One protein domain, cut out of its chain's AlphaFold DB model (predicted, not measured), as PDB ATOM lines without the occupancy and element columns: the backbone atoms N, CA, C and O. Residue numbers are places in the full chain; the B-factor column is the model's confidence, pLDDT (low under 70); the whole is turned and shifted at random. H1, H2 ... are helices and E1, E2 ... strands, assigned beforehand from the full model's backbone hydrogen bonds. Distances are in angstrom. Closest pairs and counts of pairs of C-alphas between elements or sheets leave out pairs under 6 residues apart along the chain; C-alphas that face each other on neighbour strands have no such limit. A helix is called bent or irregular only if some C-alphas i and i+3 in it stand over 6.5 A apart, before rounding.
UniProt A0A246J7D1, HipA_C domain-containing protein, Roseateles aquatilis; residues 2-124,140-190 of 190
ATOM      1  N   LEU A   2     152.076 123.343 193.397       86.56
ATOM      2  CA  LEU A   2     152.699 122.011 193.265       86.56
ATOM      3  C   LEU A   2     153.722 121.694 194.371       86.56
ATOM      4  O   LEU A   2     153.604 120.667 195.035       86.56
ATOM      5  N   ALA A   3     154.649 122.617 194.643       87.94
ATOM      6  CA  ALA A   3     155.637 122.449 195.711       87.94
ATOM      7  C   ALA A   3     154.996 122.341 197.103       87.94
ATOM      8  O   ALA A   3     155.354 121.467 197.880       87.94
ATOM      9  N   SER A   4     154.006 123.184 197.401       88.06
ATOM     10  CA  SER A   4     153.371 123.249 198.723       88.06
ATOM     11  C   SER A   4     152.319 122.161 198.971       88.06
ATOM     12  O   SER A   4     152.083 121.812 200.117       88.06
ATOM     13  N   GLN A   5     151.652 121.663 197.925       91.25
ATOM     14  CA  GLN A   5     150.517 120.734 198.035       91.25
ATOM     15  C   GLN A   5     150.886 119.292 197.667       91.25
ATOM     16  O   GLN A   5     150.351 118.359 198.253       91.25
ATOM     17  N   LEU A   6     151.793 119.091 196.702       93.44
ATOM     18  CA  LEU A   6     152.186 117.760 196.214       93.44
ATOM     19  C   LEU A   6     153.642 117.399 196.519       93.44
ATOM     20  O   LEU A   6     154.075 116.302 196.157       93.44
ATOM     21  N   ASN A   7     154.386 118.307 197.161       94.69
ATOM     22  CA  ASN A   7     155.825 118.185 197.386       94.69
ATOM     23  C   ASN A   7     156.597 117.915 196.078       94.69
ATOM     24  O   ASN A   7     157.466 117.049 196.014       94.69
ATOM     25  N   VAL A   8     156.224 118.625 195.007       95.44
ATOM     26  CA  VAL A   8     156.858 118.515 193.686       95.44
ATOM     27  C   VAL A   8     157.514 119.836 193.323       95.44
ATOM     28  O   VAL A   8     156.857 120.881 193.327       95.44
ATOM     29  N   ALA A   9     158.803 119.796 192.983       96.19
ATOM     30  CA  ALA A   9     159.518 120.970 192.505       96.19
ATOM     31  C   ALA A   9     158.817 121.549 191.267       96.19
ATOM     32  O   ALA A   9     158.452 120.822 190.346       96.19
ATOM     33  N   ALA A  10     158.638 122.867 191.242       96.62
ATOM     34  CA  ALA A  10     158.015 123.571 190.131       96.62
ATOM     35  C   ALA A  10     158.805 124.838 189.805       96.62
ATOM     36  O   ALA A  10     159.406 125.448 190.694       96.62
ATOM     37  N   ALA A  11     158.800 125.231 188.533       96.00
ATOM     38  CA  ALA A  11     159.402 126.483 188.108       96.00
ATOM     39  C   ALA A  11     158.729 127.651 188.845       96.00
ATOM     40  O   ALA A  11     157.503 127.736 188.933       96.00
ATOM     41  N   THR A  12     159.539 128.550 189.403       94.38
ATOM     42  CA  THR A  12     159.010 129.740 190.080       94.38
ATOM     43  C   THR A  12     158.522 130.726 189.031       94.38
ATOM     44  O   THR A  12     159.241 131.000 188.070       94.38
ATOM     45  N   SER A  13     157.328 131.277 189.224       94.12
ATOM     46  CA  SER A  13     156.731 132.225 188.290       94.12
ATOM     47  C   SER A  13     156.130 133.439 188.990       94.12
ATOM     48  O   SER A  13     155.845 133.416 190.191       94.12
ATOM     49  N   ARG A  14     155.962 134.518 188.223       94.62
ATOM     50  CA  ARG A  14     155.343 135.774 188.653       94.62
ATOM     51  C   ARG A  14     154.440 136.311 187.557       94.62
ATOM     52  O   ARG A  14     154.695 136.120 186.371       94.62
ATOM     53  N   ILE A  15     153.392 137.010 187.973       93.50
ATOM     54  CA  ILE A  15     152.523 137.757 187.068       93.50
ATOM     55  C   ILE A  15     152.882 139.234 187.172       93.50
ATOM     56  O   ILE A  15     152.910 139.783 188.273       93.50
ATOM     57  N   HIS A  16     153.097 139.870 186.025       94.56
ATOM     58  CA  HIS A  16     153.320 141.306 185.914       94.56
ATOM     59  C   HIS A  16     152.178 141.953 185.133       94.56
ATOM     60  O   HIS A  16     151.743 141.431 184.107       94.56
ATOM     61  N   LEU A  17     151.720 143.107 185.611       94.19
ATOM     62  CA  LEU A  17     150.750 143.953 184.923       94.19
ATOM     63  C   LEU A  17     151.464 145.235 184.499       94.19
ATOM     64  O   LEU A  17     151.963 145.975 185.345       94.19
ATOM     65  N   HIS A  18     151.552 145.484 183.195       94.50
ATOM     66  CA  HIS A  18     152.235 146.660 182.663       94.50
ATOM     67  C   HIS A  18     151.619 147.096 181.331       94.50
ATOM     68  O   HIS A  18     151.351 146.262 180.468       94.50
ATOM     69  N   GLY A  19     151.380 148.401 181.156       94.12
ATOM     70  CA  GLY A  19     150.846 148.954 179.904       94.12
ATOM     71  C   GLY A  19     149.503 148.350 179.466       94.12
ATOM     72  O   GLY A  19     149.296 148.129 178.276       94.12
ATOM     73  N   GLY A  20     148.625 148.008 180.417       92.12
ATOM     74  CA  GLY A  20     147.336 147.359 180.132       92.12
ATOM     75  C   GLY A  20     147.444 145.899 179.673       92.12
ATOM     76  O   GLY A  20     146.488 145.362 179.119       92.12
ATOM     77  N   ARG A  21     148.601 145.252 179.867       92.56
ATOM     78  CA  ARG A  21     148.849 143.853 179.502       92.56
ATOM     79  C   ARG A  21     149.290 143.033 180.707       92.56
ATOM     80  O   ARG A  21     149.910 143.556 181.633       92.56
ATOM     81  N   THR A  22     149.014 141.735 180.634       92.38
ATOM     82  CA  THR A  22     149.430 140.734 181.618       92.38
ATOM     83  C   THR A  22     150.579 139.907 181.056       92.38
ATOM     84  O   THR A  22     150.491 139.406 179.936       92.38
ATOM     85  N   PHE A  23     151.642 139.744 181.838       94.94
ATOM     86  CA  PHE A  23     152.821 138.955 181.493       94.94
ATOM     87  C   PHE A  23     153.056 137.876 182.546       94.94
ATOM     88  O   PHE A  23     152.895 138.127 183.742       94.94
ATOM     89  N   LEU A  24     153.474 136.693 182.098       94.25
ATOM     90  CA  LEU A  24     153.940 135.606 182.951       94.25
ATOM     91  C   LEU A  24     155.464 135.526 182.839       94.25
ATOM     92  O   LEU A  24     156.001 135.199 181.783       94.25
ATOM     93  N   GLU A  25     156.154 135.832 183.931       96.25
ATOM     94  CA  GLU A  25     157.589 135.606 184.078       96.25
ATOM     95  C   GLU A  25     157.809 134.224 184.695       96.25
ATOM     96  O   GLU A  25     157.162 133.870 185.683       96.25
ATOM     97  N   ILE A  26     158.740 133.449 184.138       95.25
ATOM     98  CA  ILE A  26     159.154 132.153 184.680       95.25
ATOM     99  C   ILE A  26     160.668 132.169 184.879       95.25
ATOM    100  O   ILE A  26     161.432 132.378 183.934       95.25
ATOM    101  N   ASN A  27     161.108 131.888 186.104       95.50
ATOM    102  CA  ASN A  27     162.517 131.685 186.403       95.50
ATOM    103  C   ASN A  27     162.976 130.361 185.781       95.50
ATOM    104  O   ASN A  27     162.533 129.282 186.184       95.50
ATOM    105  N   ARG A  28     163.901 130.437 184.822       96.44
ATOM    106  CA  ARG A  28     164.514 129.251 184.220       96.44
ATOM    107  C   ARG A  28     165.328 128.476 185.254       96.44
ATOM    108  O   ARG A  28     166.324 128.979 185.756       96.44
ATOM    109  N   PHE A  29     164.941 127.231 185.509       96.19
ATOM    110  CA  PHE A  29     165.632 126.336 186.445       96.19
ATOM    111  C   PHE A  29     166.951 125.759 185.897       96.19
ATOM    112  O   PHE A  29     167.713 125.147 186.639       96.19
ATOM    113  N   ASP A  30     167.235 125.943 184.605       96.94
ATOM    114  CA  ASP A  30     168.448 125.470 183.928       96.94
ATOM    115  C   ASP A  30     169.502 126.576 183.718       96.94
ATOM    116  O   ASP A  30     170.440 126.413 182.927       96.94
ATOM    117  N   ARG A  31     169.335 127.728 184.378       96.75
ATOM    118  CA  ARG A  31     170.210 128.902 184.274       96.75
ATOM    119  C   ARG A  31     170.628 129.377 185.661       96.75
ATOM    120  O   ARG A  31     169.781 129.603 186.517       96.75
ATOM    121  N   HIS A  32     171.934 129.578 185.842       93.94
ATOM    122  CA  HIS A  32     172.550 129.933 187.124       93.94
ATOM    123  C   HIS A  32     173.462 131.146 186.945       93.94
ATOM    124  O   HIS A  32     174.589 131.036 186.454       93.94
ATOM    125  N   GLY A  33     172.964 132.326 187.316       93.12
ATOM    126  CA  GLY A  33     173.670 133.586 187.081       93.12
ATOM    127  C   GLY A  33     173.916 133.855 185.590       93.12
ATOM    128  O   GLY A  33     173.130 133.450 184.735       93.12
ATOM    129  N   ALA A  34     175.011 134.548 185.274       93.75
ATOM    130  CA  ALA A  34     175.301 134.982 183.905       93.75
ATOM    131  C   ALA A  34     175.773 133.847 182.975       93.75
ATOM    132  O   ALA A  34     175.496 133.877 181.778       93.75
ATOM    133  N   LEU A  35     176.495 132.856 183.511       94.69
ATOM    134  CA  LEU A  35     177.213 131.859 182.703       94.69
ATOM    135  C   LEU A  35     176.819 130.409 183.008       94.69
ATOM    136  O   LEU A  35     177.057 129.531 182.181       94.69
ATOM    137  N   GLY A  36     176.213 130.137 184.164       96.94
ATOM    138  CA  GLY A  36     175.907 128.778 184.589       96.94
ATOM    139  C   GLY A  36     174.697 128.197 183.864       96.94
ATOM    140  O   GLY A  36     173.675 128.864 183.667       96.94
ATOM    141  N   ARG A  37     174.803 126.927 183.467       96.69
ATOM    142  CA  ARG A  37     173.731 126.176 182.810       96.69
ATOM    143  C   ARG A  37     173.698 124.754 183.340       96.69
ATOM    144  O   ARG A  37     174.750 124.139 183.480       96.69
ATOM    145  N   SER A  38     172.501 124.233 183.581       96.19
ATOM    146  CA  SER A  38     172.306 122.805 183.839       96.19
ATOM    147  C   SER A  38     171.758 122.119 182.591       96.19
ATOM    148  O   SER A  38     170.925 122.708 181.900       96.19
ATOM    149  N   PRO A  39     172.197 120.887 182.288       97.25
ATOM    150  CA  PRO A  39     171.596 120.095 181.225       97.25
ATOM    151  C   PRO A  39     170.147 119.740 181.577       97.25
ATOM    152  O   PRO A  39     169.839 119.395 182.717       97.25
ATOM    153  N   VAL A  40     169.267 119.822 180.582       97.75
ATOM    154  CA  VAL A  40     167.856 119.436 180.671       97.75
ATOM    155  C   VAL A  40     167.460 118.795 179.348       97.75
ATOM    156  O   VAL A  40     167.808 119.316 178.288       97.75
ATOM    157  N   ALA A  41     166.724 117.690 179.410       97.69
ATOM    158  CA  ALA A  41     166.107 117.053 178.254       97.69
ATOM    159  C   ALA A  41     164.601 116.916 178.488       97.69
ATOM    160  O   ALA A  41     164.177 116.492 179.564       97.69
ATOM    161  N   THR A  42     163.794 117.269 177.490       97.25
ATOM    162  CA  THR A  42     162.348 117.035 177.551       97.25
ATOM    163  C   THR A  42     162.055 115.545 177.428       97.25
ATOM    164  O   THR A  42     162.840 114.782 176.852       97.25
ATOM    165  N   TRP A  43     160.893 115.129 177.924       96.75
ATOM    166  CA  TRP A  43     160.396 113.780 177.713       96.75
ATOM    167  C   TRP A  43     160.275 113.474 176.221       96.75
ATOM    168  O   TRP A  43     160.655 112.391 175.814       96.75
ATOM    169  N   CYS A  44     159.888 114.438 175.385       96.06
ATOM    170  CA  CYS A  44     159.854 114.283 173.929       96.06
ATOM    171  C   CYS A  44     161.201 113.791 173.368       96.06
ATOM    172  O   CYS A  44     161.249 112.798 172.641       96.06
ATOM    173  N   SER A  45     162.309 114.430 173.759       95.94
ATOM    174  CA  SER A  45     163.645 114.026 173.314       95.94
ATOM    175  C   SER A  45     164.064 112.663 173.870       95.94
ATOM    176  O   SER A  45     164.603 111.843 173.128       95.94
ATOM    177  N   LEU A  46     163.811 112.397 175.156       95.81
ATOM    178  CA  LEU A  46     164.176 111.121 175.782       95.81
ATOM    179  C   LEU A  46     163.337 109.953 175.257       95.81
ATOM    180  O   LEU A  46     163.879 108.889 174.965       95.81
ATOM    181  N   ASN A  47     162.034 110.161 175.081       95.50
ATOM    182  CA  ASN A  47     161.109 109.193 174.512       95.50
ATOM    183  C   ASN A  47     161.581 108.800 173.111       95.50
ATOM    184  O   ASN A  47     161.775 107.618 172.847       95.50
ATOM    185  N   ALA A  48     161.873 109.777 172.248       95.12
ATOM    186  CA  ALA A  48     162.363 109.520 170.896       95.12
ATOM    187  C   ALA A  48     163.705 108.765 170.868       95.12
ATOM    188  O   ALA A  48     163.892 107.888 170.031       95.12
ATOM    189  N   ALA A  49     164.629 109.088 171.778       94.75
ATOM    190  CA  ALA A  49     165.969 108.503 171.786       94.75
ATOM    191  C   ALA A  49     166.045 107.113 172.442       94.75
ATOM    192  O   ALA A  49     166.902 106.317 172.065       94.75
ATOM    193  N   MET A  50     165.202 106.831 173.441       93.06
ATOM    194  CA  MET A  50     165.391 105.676 174.332       93.06
ATOM    195  C   MET A  50     164.193 104.728 174.420       93.06
ATOM    196  O   MET A  50     164.379 103.576 174.801       93.06
ATOM    197  N   VAL A  51     162.970 105.191 174.130       94.00
ATOM    198  CA  VAL A  51     161.743 104.451 174.489       94.00
ATOM    199  C   VAL A  51     160.810 104.196 173.302       94.00
ATOM    200  O   VAL A  51     160.170 103.148 173.245       94.00
ATOM    201  N   GLY A  52     160.713 105.126 172.353       92.19
ATOM    202  CA  GLY A  52     159.923 104.984 171.128       92.19
ATOM    203  C   GLY A  52     158.415 104.835 171.360       92.19
ATOM    204  O   GLY A  52     157.757 104.115 170.619       92.19
ATOM    205  N   SER A  53     157.854 105.465 172.398       90.19
ATOM    206  CA  SER A  53     156.434 105.342 172.786       90.19
ATOM    207  C   SER A  53     155.668 106.650 172.586       90.19
ATOM    208  O   SER A  53     155.016 107.151 173.502       90.19
ATOM    209  N   ALA A  54     155.798 107.251 171.404       83.62
ATOM    210  CA  ALA A  54     155.115 108.499 171.073       83.62
ATOM    211  C   ALA A  54     153.585 108.352 171.202       83.62
ATOM    212  O   ALA A  54     153.014 107.353 170.772       83.62
ATOM    213  N   GLY A  55     152.928 109.356 171.789       81.31
ATOM    214  CA  GLY A  55     151.467 109.410 171.926       81.31
ATOM    215  C   GLY A  55     150.879 108.650 173.122       81.31
ATOM    216  O   GLY A  55     149.683 108.781 173.380       81.31
ATOM    217  N   HIS A  56     151.687 107.902 173.878       86.69
ATOM    218  CA  HIS A  56     151.246 107.297 175.136       86.69
ATOM    219  C   HIS A  56     151.277 108.313 176.292       86.69
ATOM    220  O   HIS A  56     152.130 109.203 176.300       86.69
ATOM    221  N   PRO A  57     150.405 108.173 177.311       88.00
ATOM    222  CA  PRO A  57     150.479 108.980 178.526       88.00
ATOM    223  C   PRO A  57     151.857 108.891 179.192       88.00
ATOM    224  O   PRO A  57     152.467 107.817 179.229       88.00
ATOM    225  N   TRP A  58     152.317 109.993 179.794       93.00
ATOM    226  CA  TRP A  58     153.662 110.083 180.380       93.00
ATOM    227  C   TRP A  58     153.991 108.926 181.320       93.00
ATOM    228  O   TRP A  58     155.083 108.372 181.242       93.00
ATOM    229  N   LEU A  59     153.051 108.548 182.192       91.38
ATOM    230  CA  LEU A  59     153.270 107.507 183.195       91.38
ATOM    231  C   LEU A  59     153.571 106.143 182.562       91.38
ATOM    232  O   LEU A  59     154.517 105.478 182.973       91.38
ATOM    233  N   GLU A  60     152.790 105.748 181.555       91.25
ATOM    234  CA  GLU A  60     152.959 104.470 180.857       91.25
ATOM    235  C   GLU A  60     154.306 104.422 180.133       91.25
ATOM    236  O   GLU A  60     155.053 103.448 180.227       91.25
ATOM    237  N   ALA A  61     154.645 105.508 179.440       92.38
ATOM    238  CA  ALA A  61     155.852 105.575 178.638       92.38
ATOM    239  C   ALA A  61     157.120 105.682 179.514       92.38
ATOM    240  O   ALA A  61     158.097 104.971 179.277       92.38
ATOM    241  N   CYS A  62     157.087 106.482 180.587       95.12
ATOM    242  CA  CYS A  62     158.189 106.594 181.547       95.12
ATOM    243  C   CYS A  62     158.412 105.296 182.338       95.12
ATOM    244  O   CYS A  62     159.544 105.018 182.733       95.12
ATOM    245  N   ALA A  63     157.379 104.471 182.554       94.94
ATOM    246  CA  ALA A  63     157.524 103.216 183.294       94.94
ATOM    247  C   ALA A  63     158.506 102.230 182.646       94.94
ATOM    248  O   ALA A  63     159.138 101.433 183.341       94.94
ATOM    249  N   LYS A  64     158.720 102.349 181.331       94.88
ATOM    250  CA  LYS A  64     159.706 101.562 180.575       94.88
ATOM    251  C   LYS A  64     161.158 101.858 180.978       94.88
ATOM    252  O   LYS A  64     162.042 101.063 180.672       94.88
ATOM    253  N   LEU A  65     161.411 102.959 181.693       95.56
ATOM    254  CA  LEU A  65     162.730 103.332 182.214       95.56
ATOM    255  C   LEU A  65     163.033 102.775 183.618       95.56
ATOM    256  O   LEU A  65     164.155 102.937 184.096       95.56
ATOM    257  N   LEU A  66     162.074 102.113 184.282       95.94
ATOM    258  CA  LEU A  66     162.315 101.486 185.589       95.94
ATOM    259  C   LEU A  66     163.279 100.292 185.532       95.94
ATOM    260  O   LEU A  66     164.203 100.265 186.343       95.94
ATOM    261  N   PRO A  67     163.117  99.304 184.622       95.50
ATOM    262  CA  PRO A  67     163.929  98.083 184.667       95.50
ATOM    263  C   PRO A  67     165.421  98.340 184.423       95.50
ATOM    264  O   PRO A  67     166.265  97.551 184.832       95.50
ATOM    265  N   THR A  68     165.737  99.447 183.753       93.94
ATOM    266  CA  THR A  68     167.097  99.894 183.429       93.94
ATOM    267  C   THR A  68     167.677 100.853 184.469       93.94
ATOM    268  O   THR A  68     168.825 101.266 184.337       93.94
ATOM    269  N   GLY A  69     166.911 101.221 185.502       95.19
ATOM    270  CA  GLY A  69     167.361 102.093 186.590       95.19
ATOM    271  C   GLY A  69     167.448 103.585 186.242       95.19
ATOM    272  O   GLY A  69     167.807 104.387 187.110       95.19
ATOM    273  N   TRP A  70     167.079 103.985 185.018       97.38
ATOM    274  CA  TRP A  70     167.083 105.390 184.595       97.38
ATOM    275  C   TRP A  70     166.116 106.242 185.425       97.38
ATOM    276  O   TRP A  70     166.444 107.380 185.758       97.38
ATOM    277  N   LEU A  71     164.967 105.682 185.818       97.31
ATOM    278  CA  LEU A  71     164.012 106.288 186.751       97.31
ATOM    279  C   LEU A  71     163.763 105.378 187.956       97.31
ATOM    280  O   LEU A  71     163.922 104.162 187.880       97.31
ATOM    281  N   THR A  72     163.342 105.975 189.069       96.50
ATOM    282  CA  THR A  72     162.885 105.244 190.258       96.50
ATOM    283  C   THR A  72     161.365 105.127 190.306       96.50
ATOM    284  O   THR A  72     160.626 105.866 189.653       96.50
ATOM    285  N   THR A  73     160.876 104.240 191.173       96.06
ATOM    286  CA  THR A  73     159.451 104.175 191.533       96.06
ATOM    287  C   THR A  73     158.950 105.488 192.142       96.06
ATOM    288  O   THR A  73     157.800 105.863 191.924       96.06
ATOM    289  N   HIS A  74     159.813 106.226 192.850       95.38
ATOM    290  CA  HIS A  74     159.490 107.547 193.385       95.38
ATOM    291  C   HIS A  74     159.285 108.592 192.278       95.38
ATOM    292  O   HIS A  74     158.335 109.379 192.345       95.38
ATOM    293  N   ASP A  75     160.130 108.575 191.243       95.94
ATOM    294  CA  ASP A  75     159.988 109.456 190.079       95.94
ATOM    295  C   ASP A  75     158.654 109.194 189.369       95.94
ATOM    296  O   ASP A  75     157.889 110.130 189.134       95.94
ATOM    297  N   LEU A  76     158.309 107.923 189.117       96.38
ATOM    298  CA  LEU A  76     157.021 107.575 188.504       96.38
ATOM    299  C   LEU A  76     155.824 107.977 189.357       96.38
ATOM    300  O   LEU A  76     154.868 108.541 188.829       96.38
ATOM    301  N   ALA A  77     155.864 107.721 190.666       95.81
ATOM    302  CA  ALA A  77     154.789 108.134 191.562       95.81
ATOM    303  C   ALA A  77     154.594 109.659 191.521       95.81
ATOM    304  O   ALA A  77     153.472 110.157 191.613       95.81
ATOM    305  N   THR A  78     155.682 110.416 191.372       96.56
ATOM    306  CA  THR A  78     155.631 111.873 191.226       96.56
ATOM    307  C   THR A  78     155.035 112.290 189.884       96.56
ATOM    308  O   THR A  78     154.118 113.110 189.869       96.56
ATOM    309  N   ILE A  79     155.467 111.676 188.781       97.12
ATOM    310  CA  ILE A  79     154.902 111.899 187.440       97.12
ATOM    311  C   ILE A  79     153.401 111.591 187.423       97.12
ATOM    312  O   ILE A  79     152.623 112.378 186.892       97.12
ATOM    313  N   GLN A  80     152.972 110.504 188.071       96.50
ATOM    314  CA  GLN A  80     151.561 110.146 188.202       96.50
ATOM    315  C   GLN A  80     150.758 111.241 188.912       96.50
ATOM    316  O   GLN A  80     149.722 111.665 188.403       96.50
ATOM    317  N   ARG A  81     151.228 111.735 190.067       96.81
ATOM    318  CA  ARG A  81     150.535 112.813 190.797       96.81
ATOM    319  C   ARG A  81     150.441 114.093 189.966       96.81
ATOM    320  O   ARG A  81     149.402 114.747 189.989       96.81
ATOM    321  N   VAL A  82     151.497 114.440 189.230       97.00
ATOM    322  CA  VAL A  82     151.524 115.619 188.347       97.00
ATOM    323  C   VAL A  82     150.552 115.459 187.180       97.00
ATOM    324  O   VAL A  82     149.777 116.374 186.913       97.00
ATOM    325  N   TRP A  83     150.542 114.294 186.533       96.25
ATOM    326  CA  TRP A  83     149.606 113.975 185.456       96.25
ATOM    327  C   TRP A  83     148.154 114.075 185.933       96.25
ATOM    328  O   TRP A  83     147.343 114.777 185.334       96.25
ATOM    329  N   LEU A  84     147.829 113.437 187.062       96.75
ATOM    330  CA  LEU A  84     146.492 113.507 187.654       96.75
ATOM    331  C   LEU A  84     146.114 114.943 188.027       96.75
ATOM    332  O   LEU A  84     144.995 115.365 187.750       96.75
ATOM    333  N   TYR A  85     147.043 115.718 188.593       97.62
ATOM    334  CA  TYR A  85     146.809 117.129 188.904       97.62
ATOM    335  C   TYR A  85     146.460 117.928 187.647       97.62
ATOM    336  O   TYR A  85     145.456 118.635 187.644       97.62
ATOM    337  N   GLY A  86     147.235 117.774 186.571       97.00
ATOM    338  CA  GLY A  86     146.976 118.442 185.299       97.00
ATOM    339  C   GLY A  86     145.600 118.101 184.723       97.00
ATOM    340  O   GLY A  86     144.843 119.003 184.367       97.00
ATOM    341  N   GLN A  87     145.218 116.820 184.738       96.50
ATOM    342  CA  GLN A  87     143.881 116.385 184.316       96.50
ATOM    343  C   GLN A  87     142.776 117.043 185.157       96.50
ATOM    344  O   GLN A  87     141.766 117.498 184.619       96.50
ATOM    345  N   LEU A  88     142.969 117.117 186.476       97.75
ATOM    346  CA  LEU A  88     141.992 117.674 187.412       97.75
ATOM    347  C   LEU A  88     141.893 119.198 187.344       97.75
ATOM    348  O   LEU A  88     140.840 119.736 187.667       97.75
ATOM    349  N   ILE A  89     142.914 119.902 186.859       97.69
ATOM    350  CA  ILE A  89     142.798 121.329 186.523       97.69
ATOM    351  C   ILE A  89     142.351 121.562 185.073       97.69
ATOM    352  O   ILE A  89     142.447 122.678 184.585       97.69
ATOM    353  N   ALA A  90     141.854 120.540 184.369       97.00
ATOM    354  CA  ALA A  90     141.441 120.636 182.966       97.00
ATOM    355  C   ALA A  90     142.567 121.090 182.014       97.00
ATOM    356  O   ALA A  90     142.326 121.809 181.039       97.00
ATOM    357  N   ASN A  91     143.805 120.671 182.288       96.88
ATOM    358  CA  ASN A  91     144.904 120.834 181.350       96.88
ATOM    359  C   ASN A  91     144.772 119.806 180.220       96.88
ATOM    360  O   ASN A  91     145.055 118.624 180.401       96.88
ATOM    361  N   THR A  92     144.329 120.265 179.055       93.50
ATOM    362  CA  THR A  92     144.165 119.444 177.849       93.50
ATOM    363  C   THR A  92     145.416 119.398 176.968       93.50
ATOM    364  O   THR A  92     145.351 118.815 175.892       93.50
ATOM    365  N   ASP A  93     146.529 120.006 177.395       93.88
ATOM    366  CA  ASP A  93     147.751 120.164 176.590       93.88
ATOM    367  C   ASP A  93     149.023 119.723 177.346       93.88
ATOM    368  O   ASP A  93     150.060 120.383 177.364       93.88
ATOM    369  N   MET A  94     148.955 118.572 178.021       94.62
ATOM    370  CA  MET A  94     150.121 117.942 178.657       94.62
ATOM    371  C   MET A  94     150.887 117.050 177.671       94.62
ATOM    372  O   MET A  94     150.926 115.829 177.814       94.62
ATOM    373  N   HIS A  95     151.491 117.652 176.648       94.31
ATOM    374  CA  HIS A  95     152.289 116.924 175.658       94.31
ATOM    375  C   HIS A  95     153.713 116.615 176.159       94.31
ATOM    376  O   HIS A  95     154.199 117.207 177.119       94.31
ATOM    377  N   ASP A  96     154.441 115.724 175.482       95.44
ATOM    378  CA  ASP A  96     155.787 115.259 175.880       95.44
ATOM    379  C   ASP A  96     156.854 116.373 176.022       95.44
ATOM    380  O   ASP A  96     157.949 116.144 176.534       95.44
ATOM    381  N   GLY A  97     156.567 117.597 175.577       95.25
ATOM    382  CA  GLY A  97     157.438 118.759 175.775       95.25
ATOM    383  C   GLY A  97     157.297 119.417 177.152       95.25
ATOM    384  O   GLY A  97     158.177 120.187 177.533       95.25
ATOM    385  N   ASN A  98     156.243 119.089 177.906       96.50
ATOM    386  CA  ASN A  98     155.899 119.707 179.194       96.50
ATOM    387  C   ASN A  98     156.399 118.917 180.412       96.50
ATOM    388  O   ASN A  98     156.219 119.329 181.555       96.50
ATOM    389  N   LEU A  99     157.096 117.808 180.163       97.44
ATOM    390  CA  LEU A  99     157.835 117.045 181.158       97.44
ATOM    391  C   LEU A  99     159.318 117.081 180.790       97.44
ATOM    392  O   LEU A  99     159.667 116.912 179.624       97.44
ATOM    393  N   SER A 100     160.196 117.302 181.763       97.81
ATOM    394  CA  SER A 100     161.641 117.365 181.533       97.81
ATOM    395  C   SER A 100     162.418 116.668 182.636       97.81
ATOM    396  O   SER A 100     161.938 116.523 183.757       97.81
ATOM    397  N   PHE A 101     163.648 116.283 182.318       98.19
ATOM    398  CA  PHE A 101     164.547 115.560 183.200       98.19
ATOM    399  C   PHE A 101     165.952 116.159 183.167       98.19
ATOM    400  O   PHE A 101     166.383 116.742 182.168       98.19
ATOM    401  N   GLN A 102     166.673 115.986 184.268       97.81
ATOM    402  CA  GLN A 102     168.082 116.327 184.406       97.81
ATOM    403  C   GLN A 102     168.905 115.039 184.522       97.81
ATOM    404  O   GLN A 102     168.494 114.127 185.244       97.81
ATOM    405  N   PRO A 103     170.056 114.938 183.836       97.19
ATOM    406  CA  PRO A 103     170.980 113.838 184.059       97.19
ATOM    407  C   PRO A 103     171.602 113.962 185.452       97.19
ATOM    408  O   PRO A 103     172.021 115.045 185.867       97.19
ATOM    409  N   VAL A 104     171.672 112.843 186.163       96.94
ATOM    410  CA  VAL A 104     172.258 112.739 187.503       96.94
ATOM    411  C   VAL A 104     173.098 111.468 187.612       96.94
ATOM    412  O   VAL A 104     172.998 110.571 186.774       96.94
ATOM    413  N   LEU A 105     173.913 111.379 188.661       97.12
ATOM    414  CA  LEU A 105     174.529 110.124 189.081       97.12
ATOM    415  C   LEU A 105     173.788 109.608 190.314       97.12
ATOM    416  O   LEU A 105     173.701 110.308 191.322       97.12
ATOM    417  N   ARG A 106     173.266 108.386 190.232       94.50
ATOM    418  CA  ARG A 106     172.680 107.649 191.351       94.50
ATOM    419  C   ARG A 106     173.640 106.523 191.702       94.50
ATOM    420  O   ARG A 106     173.873 105.645 190.877       94.50
ATOM    421  N   ASP A 107     174.272 106.624 192.867       93.56
ATOM    422  CA  ASP A 107     175.298 105.676 193.326       93.56
ATOM    423  C   ASP A 107     176.420 105.457 192.289       93.56
ATOM    424  O   ASP A 107     176.852 104.342 192.015       93.56
ATOM    425  N   GLY A 108     176.858 106.547 191.649       95.69
ATOM    426  CA  GLY A 108     177.892 106.529 190.605       95.69
ATOM    427  C   GLY A 108     177.414 106.081 189.216       95.69
ATOM    428  O   GLY A 108     178.189 106.154 188.265       95.69
ATOM    429  N   THR A 109     176.149 105.683 189.066       96.31
ATOM    430  CA  THR A 109     175.563 105.240 187.790       96.31
ATOM    431  C   THR A 109     174.722 106.353 187.151       96.31
ATOM    432  O   THR A 109     173.963 107.015 187.865       96.31
ATOM    433  N   PRO A 110     174.813 106.590 185.828       96.94
ATOM    434  CA  PRO A 110     173.951 107.547 185.137       96.94
ATOM    435  C   PRO A 110     172.462 107.239 185.315       96.94
ATOM    436  O   PRO A 110     172.022 106.105 185.145       96.94
ATOM    437  N   ALA A 111     171.687 108.269 185.637       97.62
ATOM    438  CA  ALA A 111     170.241 108.203 185.797       97.62
ATOM    439  C   ALA A 111     169.594 109.544 185.410       97.62
ATOM    440  O   ALA A 111     170.279 110.528 185.116       97.62
ATOM    441  N   PHE A 112     168.265 109.594 185.449       97.44
ATOM    442  CA  PHE A 112     167.500 110.828 185.334       97.44
ATOM    443  C   PHE A 112     166.834 111.188 186.662       97.44
ATOM    444  O   PHE A 112     166.395 110.325 187.424       97.44
ATOM    445  N   ALA A 113     166.748 112.490 186.913       96.31
ATOM    446  CA  ALA A 113     165.892 113.081 187.928       96.31
ATOM    447  C   ALA A 113     164.856 113.975 187.247       96.31
ATOM    448  O   ALA A 113     165.156 114.636 186.248       96.31
ATOM    449  N   LEU A 114     163.640 114.001 187.781       97.06
ATOM    450  CA  LEU A 114     162.588 114.872 187.273       97.06
ATOM    451  C   LEU A 114     162.989 116.349 187.449       97.06
ATOM    452  O   LEU A 114     163.335 116.778 188.549       97.06
ATOM    453  N   ALA A 115     162.946 117.127 186.366       97.50
ATOM    454  CA  ALA A 115     163.166 118.568 186.430       97.50
ATOM    455  C   ALA A 115     161.945 119.267 187.066       97.50
ATOM    456  O   ALA A 115     160.849 118.701 187.073       97.50
ATOM    457  N   PRO A 116     162.086 120.507 187.575       97.44
ATOM    458  CA  PRO A 116     160.946 121.255 188.094       97.44
ATOM    459  C   PRO A 116     159.805 121.337 187.074       97.44
ATOM    460  O   PRO A 116     160.035 121.680 185.918       97.44
ATOM    461  N   ILE A 117     158.580 121.053 187.513       97.69
ATOM    462  CA  ILE A 117     157.381 121.087 186.670       97.69
ATOM    463  C   ILE A 117     157.071 122.515 186.219       97.69
ATOM    464  O   ILE A 117     157.179 123.474 186.989       97.69
ATOM    465  N   TYR A 118     156.640 122.646 184.973       96.56
ATOM    466  CA  TYR A 118     156.200 123.883 184.342       96.56
ATOM    467  C   TYR A 118     154.960 123.599 183.483       96.56
ATOM    468  O   TYR A 118     154.538 122.453 183.362       96.56
ATOM    469  N   ASP A 119     154.358 124.657 182.944       95.38
ATOM    470  CA  ASP A 119     153.238 124.577 181.994       95.38
ATOM    471  C   ASP A 119     152.020 123.757 182.475       95.38
ATOM    472  O   ASP A 119     151.456 122.907 181.787       95.38
ATOM    473  N   MET A 120     151.616 124.013 183.723       95.81
ATOM    474  CA  MET A 120     150.448 123.395 184.352       95.81
ATOM    475  C   MET A 120     149.314 124.409 184.467       95.81
ATOM    476  O   MET A 120     149.228 125.139 185.457       95.81
ATOM    477  N   LEU A 121     148.458 124.466 183.444       94.12
ATOM    478  CA  LEU A 121     147.382 125.453 183.339       94.12
ATOM    479  C   LEU A 121     146.113 124.883 182.672       94.12
ATOM    480  O   LEU A 121     146.193 123.882 181.962       94.12
ATOM    481  N   PRO A 122     144.926 125.473 182.915       95.50
ATOM    482  CA  PRO A 122     143.641 124.871 182.565       95.50
ATOM    483  C   PRO A 122     143.287 125.106 181.087       95.50
ATOM    484  O   PRO A 122     142.397 125.894 180.750       95.50
ATOM    485  N   MET A 123     144.018 124.440 180.190       94.81
ATOM    486  CA  MET A 123     143.971 124.665 178.740       94.81
ATOM    487  C   MET A 123     142.615 124.411 178.081       94.81
ATOM    488  O   MET A 123     142.356 124.986 177.022       94.81
ATOM    489  N   LEU A 124     141.699 123.684 178.734       94.12
ATOM    490  CA  LEU A 124     140.299 123.600 178.307       94.12
ATOM    491  C   LEU A 124     139.685 124.990 178.058       94.12
ATOM    492  O   LEU A 124     138.833 125.147 177.182       94.12
ATOM    493  N   PRO A 140     136.024 116.255 185.591       94.56
ATOM    494  CA  PRO A 140     137.155 115.564 186.194       94.56
ATOM    495  C   PRO A 140     136.883 114.058 186.242       94.56
ATOM    496  O   PRO A 140     135.824 113.603 186.671       94.56
ATOM    497  N   LYS A 141     137.856 113.269 185.781       92.44
ATOM    498  CA  LYS A 141     137.748 111.808 185.767       92.44
ATOM    499  C   LYS A 141     138.003 111.251 187.167       92.44
ATOM    500  O   LYS A 141     138.988 111.626 187.804       92.44
ATOM    501  N   LEU A 142     137.145 110.331 187.602       94.12
ATOM    502  CA  LEU A 142     137.347 109.551 188.823       94.12
ATOM    503  C   LEU A 142     138.555 108.608 188.684       94.12
ATOM    504  O   LEU A 142     138.878 108.193 187.564       94.12
ATOM    505  N   PRO A 143     139.237 108.274 189.795       94.06
ATOM    506  CA  PRO A 143     140.399 107.403 189.750       94.06
ATOM    507  C   PRO A 143     140.026 105.959 189.431       94.06
ATOM    508  O   PRO A 143     138.955 105.471 189.796       94.06
ATOM    509  N   LEU A 144     140.974 105.239 188.832       91.31
ATOM    510  CA  LEU A 144     140.985 103.784 188.917       91.31
ATOM    511  C   LEU A 144     141.312 103.364 190.360       91.31
ATOM    512  O   LEU A 144     142.033 104.094 191.046       91.31
ATOM    513  N   PRO A 145     140.878 102.174 190.821       93.25
ATOM    514  CA  PRO A 145     141.149 101.725 192.188       93.25
ATOM    515  C   PRO A 145     142.631 101.812 192.588       93.25
ATOM    516  O   PRO A 145     142.945 102.274 193.685       93.25
ATOM    517  N   ALA A 146     143.539 101.458 191.671       91.94
ATOM    518  CA  ALA A 146     144.987 101.498 191.885       91.94
ATOM    519  C   ALA A 146     145.555 102.920 192.086       91.94
ATOM    520  O   ALA A 146     146.595 103.079 192.721       91.94
ATOM    521  N   ASP A 147     144.857 103.952 191.606       94.06
ATOM    522  CA  ASP A 147     145.345 105.335 191.589       94.06
ATOM    523  C   ASP A 147     144.743 106.193 192.706       94.06
ATOM    524  O   ASP A 147     145.112 107.358 192.854       94.06
ATOM    525  N   THR A 148     143.828 105.637 193.509       96.12
ATOM    526  CA  THR A 148     143.002 106.369 194.487       96.12
ATOM    527  C   THR A 148     143.816 107.320 195.368       96.12
ATOM    528  O   THR A 148     143.481 108.497 195.487       96.12
ATOM    529  N   SER A 149     144.924 106.846 195.945       96.00
ATOM    530  CA  SER A 149     145.770 107.661 196.831       96.00
ATOM    531  C   SER A 149     146.445 108.827 196.091       96.00
ATOM    532  O   SER A 149     146.392 109.978 196.539       96.00
ATOM    533  N   ALA A 150     147.030 108.556 194.918       96.19
ATOM    534  CA  ALA A 150     147.672 109.578 194.095       96.19
ATOM    535  C   ALA A 150     146.652 110.609 193.587       96.19
ATOM    536  O   ALA A 150     146.930 111.811 193.590       96.19
ATOM    537  N   TRP A 151     145.460 110.144 193.215       97.69
ATOM    538  CA  TRP A 151     144.358 110.985 192.771       97.69
ATOM    539  C   TRP A 151     143.847 111.887 193.885       97.69
ATOM    540  O   TRP A 151     143.729 113.082 193.665       97.69
ATOM    541  N   GLN A 152     143.628 111.375 195.097       97.56
ATOM    542  CA  GLN A 152     143.179 112.194 196.227       97.56
ATOM    543  C   GLN A 152     144.182 113.305 196.567       97.56
ATOM    544  O   GLN A 152     143.787 114.435 196.863       97.56
ATOM    545  N   ALA A 153     145.486 113.012 196.509       97.12
ATOM    546  CA  ALA A 153     146.518 114.033 196.677       97.12
ATOM    547  C   ALA A 153     146.428 115.105 195.578       97.12
ATOM    548  O   ALA A 153     146.378 116.300 195.881       97.12
ATOM    549  N   ALA A 154     146.345 114.683 194.313       97.62
ATOM    550  CA  ALA A 154     146.202 115.571 193.164       97.62
ATOM    551  C   ALA A 154     144.912 116.413 193.214       97.62
ATOM    552  O   ALA A 154     144.958 117.611 192.946       97.62
ATOM    553  N   ALA A 155     143.790 115.821 193.622       98.06
ATOM    554  CA  ALA A 155     142.490 116.470 193.741       98.06
ATOM    555  C   ALA A 155     142.481 117.548 194.824       98.06
ATOM    556  O   ALA A 155     141.992 118.645 194.575       98.06
ATOM    557  N   ARG A 156     143.106 117.318 195.987       97.62
ATOM    558  CA  ARG A 156     143.273 118.373 197.005       97.62
ATOM    559  C   ARG A 156     144.108 119.550 196.492       97.62
ATOM    560  O   ARG A 156     143.771 120.712 196.740       97.62
ATOM    561  N   ALA A 157     145.173 119.267 195.740       98.06
ATOM    562  CA  ALA A 157     145.988 120.306 195.118       98.06
ATOM    563  C   ALA A 157     145.213 121.078 194.032       98.06
ATOM    564  O   ALA A 157     145.286 122.306 193.992       98.06
ATOM    565  N   ALA A 158     144.440 120.383 193.193       98.25
ATOM    566  CA  ALA A 158     143.599 120.983 192.158       98.25
ATOM    567  C   ALA A 158     142.436 121.800 192.751       98.25
ATOM    568  O   ALA A 158     142.153 122.897 192.282       98.25
ATOM    569  N   LEU A 159     141.823 121.343 193.845       98.12
ATOM    570  CA  LEU A 159     140.816 122.107 194.584       98.12
ATOM    571  C   LEU A 159     141.402 123.412 195.137       98.12
ATOM    572  O   LEU A 159     140.788 124.473 195.032       98.12
ATOM    573  N   THR A 160     142.619 123.350 195.684       98.00
ATOM    574  CA  THR A 160     143.350 124.550 196.122       98.00
ATOM    575  C   THR A 160     143.602 125.499 194.951       98.00
ATOM    576  O   THR A 160     143.456 126.711 195.110       98.00
ATOM    577  N   PHE A 161     143.946 124.966 193.775       97.88
ATOM    578  CA  PHE A 161     144.105 125.754 192.553       97.88
ATOM    579  C   PHE A 161     142.821 126.492 192.172       97.88
ATOM    580  O   PHE A 161     142.850 127.718 192.061       97.88
ATOM    581  N   TRP A 162     141.701 125.777 192.065       98.25
ATOM    582  CA  TRP A 162     140.414 126.364 191.698       98.25
ATOM    583  C   TRP A 162     139.962 127.447 192.675       98.25
ATOM    584  O   TRP A 162     139.647 128.558 192.256       98.25
ATOM    585  N   ARG A 163     140.043 127.183 193.984       98.06
ATOM    586  CA  ARG A 163     139.683 128.165 195.019       98.06
ATOM    587  C   ARG A 163     140.573 129.403 194.995       98.06
ATOM    588  O   ARG A 163     140.086 130.517 195.147       98.06
ATOM    589  N   THR A 164     141.874 129.223 194.777       97.25
ATOM    590  CA  THR A 164     142.801 130.359 194.682       97.25
ATOM    591  C   THR A 164     142.498 131.206 193.449       97.25
ATOM    592  O   THR A 164     142.489 132.425 193.549       97.25
ATOM    593  N   ALA A 165     142.217 130.579 192.301       96.94
ATOM    594  CA  ALA A 165     141.852 131.292 191.082       96.94
ATOM    595  C   ALA A 165     140.499 132.018 191.216       96.94
ATOM    596  O   ALA A 165     140.379 133.168 190.803       96.94
ATOM    597  N   ALA A 166     139.508 131.396 191.861       98.25
ATOM    598  CA  ALA A 166     138.214 132.018 192.149       98.25
ATOM    599  C   ALA A 166     138.337 133.263 193.050       98.25
ATOM    600  O   ALA A 166     137.568 134.212 192.910       98.25
ATOM    601  N   ALA A 167     139.329 133.290 193.943       98.06
ATOM    602  CA  ALA A 167     139.581 134.407 194.851       98.06
ATOM    603  C   ALA A 167     140.552 135.473 194.300       98.06
ATOM    604  O   ALA A 167     140.758 136.498 194.949       98.06
ATOM    605  N   ASP A 168     141.181 135.256 193.140       95.81
ATOM    606  CA  ASP A 168     142.232 136.142 192.633       95.81
ATOM    607  C   ASP A 168     141.646 137.354 191.884       95.81
ATOM    608  O   ASP A 168     141.134 137.195 190.774       95.81
ATOM    609  N   PRO A 169     141.765 138.588 192.408       94.12
ATOM    610  CA  PRO A 169     141.138 139.767 191.807       94.12
ATOM    611  C   PRO A 169     141.727 140.154 190.442       94.12
ATOM    612  O   PRO A 169     141.162 140.997 189.749       94.12
ATOM    613  N   ARG A 170     142.859 139.563 190.037       91.56
ATOM    614  CA  ARG A 170     143.462 139.781 188.710       91.56
ATOM    615  C   ARG A 170     142.716 139.036 187.601       91.56
ATOM    616  O   ARG A 170     142.925 139.328 186.426       91.56
ATOM    617  N   ILE A 171     141.895 138.053 187.962       93.56
ATOM    618  CA  ILE A 171     141.104 137.228 187.049       93.56
ATOM    619  C   ILE A 171     139.718 137.861 186.893       93.56
ATOM    620  O   ILE A 171     139.140 138.309 187.876       93.56
ATOM    621  N   GLY A 172     139.169 137.904 185.675       93.06
ATOM    622  CA  GLY A 172     137.843 138.482 185.418       93.06
ATOM    623  C   GLY A 172     136.702 137.722 186.106       93.06
ATOM    624  O   GLY A 172     136.780 136.509 186.288       93.06
ATOM    625  N   ASP A 173     135.629 138.433 186.453       96.38
ATOM    626  CA  ASP A 173     134.518 137.923 187.272       96.38
ATOM    627  C   ASP A 173     133.888 136.632 186.731       96.38
ATOM    628  O   ASP A 173     133.636 135.703 187.497       96.38
ATOM    629  N   ASP A 174     133.678 136.546 185.414       93.94
ATOM    630  CA  ASP A 174     133.135 135.344 184.766       93.94
ATOM    631  C   ASP A 174     134.038 134.126 184.962       93.94
ATOM    632  O   ASP A 174     133.565 133.025 185.239       93.94
ATOM    633  N   PHE A 175     135.352 134.322 184.849       94.19
ATOM    634  CA  PHE A 175     136.303 133.231 185.003       94.19
ATOM    635  C   PHE A 175     136.475 132.831 186.471       94.19
ATOM    636  O   PHE A 175     136.652 131.650 186.757       94.19
ATOM    637  N   ARG A 176     136.356 133.779 187.413       97.69
ATOM    638  CA  ARG A 176     136.353 133.465 188.850       97.69
ATOM    639  C   ARG A 176     135.151 132.606 189.245       97.69
ATOM    640  O   ARG A 176     135.357 131.606 189.925       97.69
ATOM    641  N   ARG A 177     133.944 132.924 188.754       97.19
ATOM    642  CA  ARG A 177     132.744 132.081 188.938       97.19
ATOM    643  C   ARG A 177     132.941 130.672 188.382       97.19
ATOM    644  O   ARG A 177     132.650 129.694 189.052       97.19
ATOM    645  N   LEU A 178     133.520 130.561 187.188       96.12
ATOM    646  CA  LEU A 178     133.849 129.264 186.595       96.12
ATOM    647  C   LEU A 178     134.839 128.461 187.457       96.12
ATOM    648  O   LEU A 178     134.696 127.250 187.601       96.12
ATOM    649  N   CYS A 179     135.848 129.115 188.039       97.88
ATOM    650  CA  CYS A 179     136.761 128.461 188.975       97.88
ATOM    651  C   CYS A 179     136.059 128.011 190.266       97.88
ATOM    652  O   CYS A 179     136.396 126.947 190.777       97.88
ATOM    653  N   GLU A 180     135.099 128.786 190.777       98.25
ATOM    654  CA  GLU A 180     134.269 128.413 191.931       98.25
ATOM    655  C   GLU A 180     133.438 127.160 191.625       98.25
ATOM    656  O   GLU A 180     133.603 126.153 192.310       98.25
ATOM    657  N   ASP A 181     132.691 127.159 190.515       97.69
ATOM    658  CA  ASP A 181     131.895 126.011 190.055       97.69
ATOM    659  C   ASP A 181     132.752 124.739 189.896       97.69
ATOM    660  O   ASP A 181     132.371 123.648 190.330       97.69
ATOM    661  N   ASN A 182     133.941 124.863 189.291       97.94
ATOM    662  CA  ASN A 182     134.877 123.745 189.148       97.94
ATOM    663  C   ASN A 182     135.389 123.238 190.503       97.94
ATOM    664  O   ASN A 182     135.543 122.028 190.698       97.94
ATOM    665  N   GLY A 183     135.683 124.155 191.427       98.06
ATOM    666  CA  GLY A 183     136.107 123.830 192.784       98.06
ATOM    667  C   GLY A 183     135.022 123.080 193.553       98.06
ATOM    668  O   GLY A 183     135.312 122.051 194.165       98.06
ATOM    669  N   ASP A 184     133.778 123.542 193.470       98.06
ATOM    670  CA  ASP A 184     132.630 122.911 194.121       98.06
ATOM    671  C   ASP A 184     132.368 121.517 193.557       98.06
ATOM    672  O   ASP A 184     132.278 120.558 194.327       98.06
ATOM    673  N   LEU A 185     132.362 121.374 192.228       97.62
ATOM    674  CA  LEU A 185     132.221 120.075 191.572       97.62
ATOM    675  C   LEU A 185     133.320 119.099 192.017       97.62
ATOM    676  O   LEU A 185     133.026 117.968 192.393       97.62
ATOM    677  N   LEU A 186     134.588 119.525 192.013       97.75
ATOM    678  CA  LEU A 186     135.696 118.665 192.432       97.75
ATOM    679  C   LEU A 186     135.614 118.301 193.922       97.75
ATOM    680  O   LEU A 186     135.978 117.190 194.296       97.75
ATOM    681  N   SER A 187     135.125 119.211 194.769       97.56
ATOM    682  CA  SER A 187     134.973 118.956 196.204       97.56
ATOM    683  C   SER A 187     133.942 117.872 196.519       97.56
ATOM    684  O   SER A 187     134.124 117.148 197.488       97.56
ATOM    685  N   GLN A 188     132.912 117.711 195.683       96.69
ATOM    686  CA  GLN A 188     131.905 116.652 195.824       96.69
ATOM    687  C   GLN A 188     132.441 115.259 195.458       96.69
ATOM    688  O   GLN A 188     131.812 114.257 195.788       96.69
ATOM    689  N   LEU A 189     133.577 115.189 194.755       93.94
ATOM    690  CA  LEU A 189     134.215 113.937 194.333       93.94
ATOM    691  C   LEU A 189     135.331 113.476 195.286       93.94
ATOM    692  O   LEU A 189     135.910 112.410 195.063       93.94
ATOM    693  N   LEU A 190     135.671 114.294 196.286       89.06
ATOM    694  CA  LEU A 190     136.694 114.039 197.305       89.06
ATOM    695  C   LEU A 190     136.088 113.405 198.557       89.06
ATOM    696  O   LEU A 190     136.754 112.487 199.088       89.06
TER     697      LEU A 190
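What this domain is: This is residues 2 to 124 and 140 to 190 of the 190 residues of the protein "HipA_C domain-containing protein" of Roseateles aquatilis (UniProt A0A246J7D1). A chain of four helices, H3, H4, H5 and H6, makes the body: H3 folds back on H4, H4 crosses part of the long H5 at a steep angle, and H6 folds back on H5, with the short H1 packing on H5. Two separate strand hairpins go with it: E3 and E4 lie at the end of the domain away from H6, and E1 and E2 lie off to one side, apart from H3 to H6. The printed part has 174 residues, with six named helices and four named strands in the order H1, E1, E2, H2, H3, H4, E3, E4, H5, H6; each sheet is an antiparallel pair, E1 - E2 and E3 - E4, and the class is mixed, helices and strands. It is compact, with a radius of gyration of the C-alphas of 17.5 A and spans of 52 by 48 by 27 A.

How they stand to each other: H1, residues 2 to 6, touches residues 153 to 157 alone of H5, residues 145 to 167; the closest C-alphas are those of Gln 5 and Ala 157, 5.4 A apart. E1, residues 13 to 18, and E2, residues 21 to 26, form an antiparallel hairpin at 156 degrees, with N 14 and O 25 within hydrogen-bond range at 2.9 A and N 23 and O 16 at 2.8 A. H2, residues 43 to 51, is close to but not clearly touching H3, residues 58 to 63; the closest C-alphas, of Val 51 and Ala 61, are 7.3 A apart. H3 forms a helical hairpin with H4, residues 73 to 88: they touch at a shallow tilt of 15 degrees, opposite ways, through residues 76 to 83 alone of H4, and the closest C-alphas, of Leu 59 and Gln 80, are 5.9 A apart. E3, residues 100 to 106, and E4, residues 109 to 114, form an antiparallel hairpin at 146 degrees, with N 102 and O 113 within hydrogen-bond range at 2.8 A and N 111 and O 104 at 2.9 A. Residues 41 to 42 pair antiparallel with residues 100 to 101 of E3. H5 is the hub, touching H1, H4 and H6, residues 173 to 187. Residues 150 to 158 alone of H5 touch H4, at a steep tilt of 48 degrees, the same way; the closest C-alphas, of Tyr 85 and Ala 154, are 4.6 A apart. H5 and H6 form a helical hairpin and touch at a shallow tilt of 27 degrees, opposite ways, with the closest C-alphas, of Ala 166 and Arg 176, 4.1 A apart. H4 and H6 are apart, but only just, at 8.1 A. Every O i to N i+4 pair is within hydrogen-bond range in H1, H2, H3, H4 and H6, and 17 of 19 are in H5.

Where its parts are: H1 begins at C-alpha 2, (152.699, 122.011, 193.265). E1 is 16.1 A long, E2 16.4 A, E3 17.7 A and E4 16.2 A. H2 is 10.0 A long and H3 8.4 A. H4 runs 22.5 A from C-alpha 73, (159.451, 104.175, 191.533). H5, 32.8 A long, has a kink of 42 degrees near residue 152 and is irregular, with C-alphas 146 and 149 7.9 A apart. H6 is 21.0 A long and ends at C-alpha 187, (134.973, 118.956, 196.204).

The domain as a whole: The two C-alphas farthest apart are those of Gly 108 and Asp 173, at 53.6 A. Residues 125 to 139 are not printed, and C-alphas 124 and 140 are 11.7 A apart across the cut, which falls in the link from E4 to H5. The links from E2 to H2, with 16 residues, and from H4 to E3, with 11, are long. The mean pLDDT of the printed part is 95.3, and no printed residue is under 70.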